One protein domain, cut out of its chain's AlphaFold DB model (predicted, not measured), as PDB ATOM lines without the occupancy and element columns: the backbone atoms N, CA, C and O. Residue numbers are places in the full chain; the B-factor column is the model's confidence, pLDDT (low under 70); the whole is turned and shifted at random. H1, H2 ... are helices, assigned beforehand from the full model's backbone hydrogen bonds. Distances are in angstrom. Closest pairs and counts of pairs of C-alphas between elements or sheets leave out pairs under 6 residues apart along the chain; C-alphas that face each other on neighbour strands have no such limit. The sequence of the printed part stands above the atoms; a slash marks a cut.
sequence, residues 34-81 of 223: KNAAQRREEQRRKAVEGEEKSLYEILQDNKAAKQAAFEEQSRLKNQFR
ATOM      1  N   LYS A  34      23.005 -16.637 -28.453       65.44
ATOM      2  CA  LYS A  34      23.691 -17.502 -29.433       65.44
ATOM      3  C   LYS A  34      23.045 -17.412 -30.817       65.44
ATOM      4  O   LYS A  34      23.758 -17.218 -31.794       65.44
ATOM      5  N   ASN A  35      21.714 -17.449 -30.894       69.75
ATOM      6  CA  ASN A  35      20.981 -17.290 -32.154       69.75
ATOM      7  C   ASN A  35      21.190 -15.896 -32.768       69.75
ATOM      8  O   ASN A  35      21.401 -15.768 -33.971       69.75
ATOM      9  N   ALA A  36      21.175 -14.839 -31.950       70.50
ATOM     10  CA  ALA A  36      21.445 -13.479 -32.415       70.50
ATOM     11  C   ALA A  36      22.903 -13.295 -32.882       70.50
ATOM     12  O   ALA A  36      23.146 -12.616 -33.881       70.50
ATOM     13  N   ALA A  37      23.867 -13.917 -32.193       74.38
ATOM     14  CA  ALA A  37      25.278 -13.904 -32.572       74.38
ATOM     15  C   ALA A  37      25.517 -14.635 -33.899       74.38
ATOM     16  O   ALA A  37      26.161 -14.073 -34.781       74.38
ATOM     17  N   GLN A  38      24.920 -15.817 -34.081       73.88
ATOM     18  CA  GLN A  38      24.972 -16.573 -35.337       73.88
ATOM     19  C   GLN A  38      24.374 -15.776 -36.499       73.88
ATOM     20  O   GLN A  38      25.008 -15.637 -37.538       73.88
ATOM     21  N   ARG A  39      23.218 -15.132 -36.298       73.75
ATOM     22  CA  ARG A  39      22.585 -14.285 -37.321       73.75
ATOM     23  C   ARG A  39      23.469 -13.102 -37.735       73.75
ATOM     24  O   ARG A  39      23.496 -12.732 -38.905       73.75
ATOM     25  N   ARG A  40      24.204 -12.515 -36.787       70.62
ATOM     26  CA  ARG A  40      25.158 -11.425 -37.042       70.62
ATOM     27  C   ARG A  40      26.419 -11.923 -37.747       70.62
ATOM     28  O   ARG A  40      26.962 -11.217 -38.589       70.62
ATOM     29  N   GLU A  41      26.889 -13.118 -37.414       70.62
ATOM     30  CA  GLU A  41      28.046 -13.746 -38.051       70.62
ATOM     31  C   GLU A  41      27.726 -14.187 -39.486       70.62
ATOM     32  O   GLU A  41      28.522 -13.948 -40.387       70.62
ATOM     33  N   GLU A  42      26.522 -14.700 -39.733       69.00
ATOM     34  CA  GLU A  42      25.993 -14.978 -41.073       69.00
ATOM     35  C   GLU A  42      25.821 -13.705 -41.906       69.00
ATOM     36  O   GLU A  42      26.169 -13.695 -43.081       69.00
ATOM     37  N   GLN A  43      25.334 -12.608 -41.312       65.56
ATOM     38  CA  GLN A  43      25.286 -11.305 -41.985       65.56
ATOM     39  C   GLN A  43      26.686 -10.799 -42.354       65.56
ATOM     40  O   GLN A  43      26.870 -10.249 -43.435       65.56
ATOM     41  N   ARG A  44      27.683 -11.016 -41.485       63.06
ATOM     42  CA  ARG A  44      29.083 -10.672 -41.775       63.06
ATOM     43  C   ARG A  44      29.691 -11.580 -42.842       63.06
ATOM     44  O   ARG A  44      30.430 -11.075 -43.671       63.06
ATOM     45  N   ARG A  45      29.373 -12.879 -42.857       62.62
ATOM     46  CA  ARG A  45      29.811 -13.806 -43.917       62.62
ATOM     47  C   ARG A  45      29.234 -13.414 -45.277       62.62
ATOM     48  O   ARG A  45      30.001 -13.286 -46.217       62.62
ATOM     49  N   LYS A  46      27.942 -13.083 -45.338       63.78
ATOM     50  CA  LYS A  46      27.269 -12.601 -46.559       63.78
ATOM     51  C   LYS A  46      27.834 -11.277 -47.080       63.78
ATOM     52  O   LYS A  46      27.965 -11.100 -48.283       63.78
ATOM     53  N   ALA A  47      28.213 -10.369 -46.178       59.84
ATOM     54  CA  ALA A  47      28.907  -9.131 -46.535       59.84
ATOM     55  C   ALA A  47      30.337  -9.381 -47.059       59.84
ATOM     56  O   ALA A  47      30.784  -8.743 -48.006       59.84
ATOM     57  N   VAL A  48      31.058 -10.345 -46.471       58.78
ATOM     58  CA  VAL A  48      32.426 -10.722 -46.880       58.78
ATOM     59  C   VAL A  48      32.451 -11.502 -48.201       58.78
ATOM     60  O   VAL A  48      33.409 -11.373 -48.956       58.78
ATOM     61  N   GLU A  49      31.407 -12.270 -48.511       63.97
ATOM     62  CA  GLU A  49      31.268 -13.017 -49.773       63.97
ATOM     63  C   GLU A  49      30.931 -12.131 -50.987       63.97
ATOM     64  O   GLU A  49      30.846 -12.636 -52.103       63.97
ATOM     65  N   GLY A  50      30.784 -10.811 -50.816       55.03
ATOM     66  CA  GLY A  50      30.485  -9.900 -51.925       55.03
ATOM     67  C   GLY A  50      29.050 -10.013 -52.448       55.03
ATOM     68  O   GLY A  50      28.708  -9.361 -53.429       55.03
ATOM     69  N   GLU A  51      28.188 -10.767 -51.759       60.16
ATOM     70  CA  GLU A  51      26.733 -10.788 -51.961       60.16
ATOM     71  C   GLU A  51      26.044  -9.572 -51.314       60.16
ATOM     72  O   GLU A  51      24.868  -9.608 -50.931       60.16
ATOM     73  N   GLU A  52      26.771  -8.465 -51.157       68.81
ATOM     74  CA  GLU A  52      26.146  -7.187 -50.861       68.81
ATOM     75  C   GLU A  52      25.365  -6.778 -52.105       68.81
ATOM     76  O   GLU A  52      25.922  -6.244 -53.064       68.81
ATOM     77  N   LYS A  53      24.063  -7.087 -52.095       78.31
ATOM     78  CA  LYS A  53      23.130  -6.656 -53.133       78.31
ATOM     79  C   LYS A  53      23.404  -5.201 -53.463       78.31
ATOM     80  O   LYS A  53      23.418  -4.349 -52.565       78.31
ATOM     81  N   SER A  54      23.608  -4.916 -54.743       87.31
ATOM     82  CA  SER A  54      23.829  -3.544 -55.183       87.31
ATOM     83  C   SER A  54      22.666  -2.674 -54.702       87.31
ATOM     84  O   SER A  54      21.525  -3.132 -54.632       87.31
ATOM     85  N   LEU A  55      22.913  -1.397 -54.400       84.94
ATOM     86  CA  LEU A  55      21.841  -0.461 -54.036       84.94
ATOM     87  C   LEU A  55      20.689  -0.503 -55.058       84.94
ATOM     88  O   LEU A  55      19.523  -0.388 -54.687       84.94
ATOM     89  N   TYR A  56      21.015  -0.721 -56.334       89.50
ATOM     90  CA  TYR A  56      20.038  -0.934 -57.396       89.50
ATOM     91  C   TYR A  56      19.146  -2.159 -57.150       89.50
ATOM     92  O   TYR A  56      17.926  -2.042 -57.216       89.50
ATOM     93  N   GLU A  57      19.732  -3.301 -56.800       89.38
ATOM     94  CA  GLU A  57      19.014  -4.543 -56.492       89.38
ATOM     95  C   GLU A  57      18.171  -4.394 -55.225       89.38
ATOM     96  O   GLU A  57      17.010  -4.782 -55.211       89.38
ATOM     97  N   ILE A  58      18.690  -3.733 -54.186       88.56
ATOM     98  CA  ILE A  58      17.923  -3.444 -52.965       88.56
ATOM     99  C   ILE A  58      16.708  -2.562 -53.284       88.56
ATOM    100  O   ILE A  58      15.620  -2.763 -52.737       88.56
ATOM    101  N   LEU A  59      16.857  -1.561 -54.155       93.44
ATOM    102  CA  LEU A  59      15.745  -0.705 -54.569       93.44
ATOM    103  C   LEU A  59      14.739  -1.455 -55.449       93.44
ATOM    104  O   LEU A  59      13.533  -1.247 -55.293       93.44
ATOM    105  N   GLN A  60      15.210  -2.337 -56.331       93.94
ATOM    106  CA  GLN A  60      14.352  -3.230 -57.106       93.94
ATOM    107  C   GLN A  60      13.578  -4.185 -56.197       93.94
ATOM    108  O   GLN A  60      12.359  -4.255 -56.322       93.94
ATOM    109  N   ASP A  61      14.239  -4.817 -55.230       91.38
ATOM    110  CA  ASP A  61      13.624  -5.696 -54.236       91.38
ATOM    111  C   ASP A  61      12.581  -4.950 -53.400       91.38
ATOM    112  O   ASP A  61      11.490  -5.459 -53.179       91.38
ATOM    113  N   ASN A  62      12.853  -3.711 -52.977       92.12
ATOM    114  CA  ASN A  62      11.873  -2.893 -52.254       92.12
ATOM    115  C   ASN A  62      10.670  -2.506 -53.125       92.12
ATOM    116  O   ASN A  62       9.546  -2.407 -52.628       92.12
ATOM    117  N   LYS A  63      10.890  -2.259 -54.420       96.00
ATOM    118  CA  LYS A  63       9.812  -1.986 -55.375       96.00
ATOM    119  C   LYS A  63       8.969  -3.240 -55.603       96.00
ATOM    120  O   LYS A  63       7.748  -3.160 -55.484       96.00
ATOM    121  N   ALA A  64       9.618  -4.373 -55.848       93.94
ATOM    122  CA  ALA A  64       8.984  -5.671 -56.018       93.94
ATOM    123  C   ALA A  64       8.236  -6.094 -54.749       93.94
ATOM    124  O   ALA A  64       7.096  -6.523 -54.837       93.94
ATOM    125  N   ALA A  65       8.800  -5.879 -53.561       92.88
ATOM    126  CA  ALA A  65       8.150  -6.181 -52.289       92.88
ATOM    127  C   ALA A  65       6.887  -5.340 -52.070       92.88
ATOM    128  O   ALA A  65       5.876  -5.855 -51.603       92.88
ATOM    129  N   LYS A  66       6.907  -4.052 -52.437       95.00
ATOM    130  CA  LYS A  66       5.708  -3.199 -52.375       95.00
ATOM    131  C   LYS A  66       4.647  -3.632 -53.381       95.00
ATOM    132  O   LYS A  66       3.466  -3.618 -53.047       95.00
ATOM    133  N   GLN A  67       5.064  -4.006 -54.589       94.38
ATOM    134  CA  GLN A  67       4.167  -4.535 -55.615       94.38
ATOM    135  C   GLN A  67       3.552  -5.864 -55.166       94.38
ATOM    136  O   GLN A  67       2.334  -5.974 -55.137       94.38
ATOM    137  N   ALA A  68       4.364  -6.804 -54.687       90.56
ATOM    138  CA  ALA A  68       3.920  -8.086 -54.156       90.56
ATOM    139  C   ALA A  68       2.974  -7.914 -52.960       90.56
ATOM    140  O   ALA A  68       1.914  -8.526 -52.933       90.56
ATOM    141  N   ALA A  69       3.279  -7.025 -52.012       89.81
ATOM    142  CA  ALA A  69       2.386  -6.751 -50.887       89.81
ATOM    143  C   ALA A  69       1.045  -6.148 -51.340       89.81
ATOM    144  O   ALA A  69      -0.005  -6.481 -50.790       89.81
ATOM    145  N   PHE A  70       1.057  -5.267 -52.344       91.69
ATOM    146  CA  PHE A  70      -0.169  -4.709 -52.912       91.69
ATOM    147  C   PHE A  70      -0.988  -5.774 -53.651       91.69
ATOM    148  O   PHE A  70      -2.205  -5.849 -53.477       91.69
ATOM    149  N   GLU A  71      -0.329  -6.624 -54.433       90.12
ATOM    150  CA  GLU A  71      -0.950  -7.739 -55.143       90.12
ATOM    151  C   GLU A  71      -1.504  -8.786 -54.182       90.12
ATOM    152  O   GLU A  71      -2.621  -9.238 -54.384       90.12
ATOM    153  N   GLU A  72      -0.801  -9.124 -53.103       87.31
ATOM    154  CA  GLU A  72      -1.304 -10.021 -52.063       87.31
ATOM    155  C   GLU A  72      -2.519  -9.425 -51.353       87.31
ATOM    156  O   GLU A  72      -3.525 -10.110 -51.191       87.31
ATOM    157  N   GLN A  73      -2.487  -8.140 -50.994       83.88
ATOM    158  CA  GLN A  73      -3.653  -7.475 -50.409       83.88
ATOM    159  C   GLN A  73      -4.836  -7.434 -51.377       83.88
ATOM    160  O   GLN A  73      -5.971  -7.653 -50.960       83.88
ATOM    161  N   SER A  74      -4.593  -7.163 -52.659       84.75
ATOM    162  CA  SER A  74      -5.625  -7.173 -53.700       84.75
ATOM    163  C   SER A  74      -6.173  -8.584 -53.931       84.75
ATOM    164  O   SER A  74      -7.381  -8.802 -53.975       84.75
ATOM    165  N   ARG A  75      -5.291  -9.584 -53.965       88.44
ATOM    166  CA  ARG A  75      -5.631 -10.997 -54.134       88.44
ATOM    167  C   ARG A  75      -6.435 -11.528 -52.953       88.44
ATOM    168  O   ARG A  75      -7.409 -12.236 -53.176       88.44
ATOM    169  N   LEU A  76      -6.065 -11.178 -51.723       78.44
ATOM    170  CA  LEU A  76      -6.817 -11.539 -50.518       78.44
ATOM    171  C   LEU A  76      -8.187 -10.852 -50.487       78.44
ATOM    172  O   LEU A  76      -9.173 -11.491 -50.132       78.44
ATOM    173  N   LYS A  77      -8.276  -9.588 -50.918       83.12
ATOM    174  CA  LYS A  77      -9.559  -8.879 -51.048       83.12
ATOM    175  C   LYS A  77     -10.477  -9.523 -52.091       83.12
ATOM    176  O   LYS A  77     -11.674  -9.610 -51.855       83.12
ATOM    177  N   ASN A  78      -9.923 -10.027 -53.191       82.56
ATOM    178  CA  ASN A  78     -10.698 -10.695 -54.239       82.56
ATOM    179  C   ASN A  78     -11.119 -12.132 -53.872       82.56
ATOM    180  O   ASN A  78     -12.070 -12.641 -54.454       82.56
ATOM    181  N   GLN A  79     -10.440 -12.795 -52.926       84.81
ATOM    182  CA  GLN A  79     -10.805 -14.148 -52.470       84.81
ATOM    183  C   GLN A  79     -12.066 -14.165 -51.603       84.81
ATOM    184  O   GLN A  79     -12.846 -15.109 -51.675       84.81
ATOM    185  N   PHE A  80     -12.264 -13.130 -50.788       76.75
ATOM    186  CA  PHE A  80     -13.435 -12.985 -49.921       76.75
ATOM    187  C   PHE A  80     -14.395 -11.950 -50.501       76.75
ATOM    188  O   PHE A  80     -14.748 -10.960 -49.860       76.75
ATOM    189  N   ARG A  81     -14.784 -12.184 -51.751       85.19
ATOM    190  CA  ARG A  81     -15.851 -11.463 -52.440       85.19
ATOM    191  C   ARG A  81     -17.164 -12.229 -52.239       85.19
ATOM    192  O   ARG A  81     -17.155 -13.456 -52.152       85.19
TER     193      ARG A  81
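Overview. This is residues 34 to 81 of the 223 residues of the protein "FAM192A_Fyv6_N domain-containing protein" of Bionectria ochroleuca (UniProt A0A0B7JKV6). The model is an open V of two helices that do not pack on each other: the long H2 is one arm, the shorter H1 is the other, and the link of residues 49 to 54 makes the corner. The printed part has 48 residues with two named helices, H1 then H2, and no named strand; its class is all helix. It is extended and flat, with a radius of gyration of the C-alphas of 16.7 A and spans of 47 by 30 by 10 A.

Arrangement. Start with H2, residues 55 to 79; it is apart from H1, residues 34 to 48, with no C-alpha of the one within 8 A of the other. A short link of 6 residues joins them. In H1 and H2 every O i to N i+4 pair is within hydrogen-bond range.

Along the chain. Find C-alpha 55 at (21.841, -0.461, -54.036); from there H2 runs 35.4 A to C-alpha 79 at (-10.805, -14.148, -52.470). H1 runs 20.7 A from C-alpha 34 at (23.691, -17.502, -29.433) to C-alpha 48.

Size, cuts and confidence. The C-alphas of Val 48 and Arg 81, the two farthest apart, are 48.6 A apart. The printed part has no cut. Look at the B-factor column for pLDDT under 70 in residues 34 to 35 and 42 to 52.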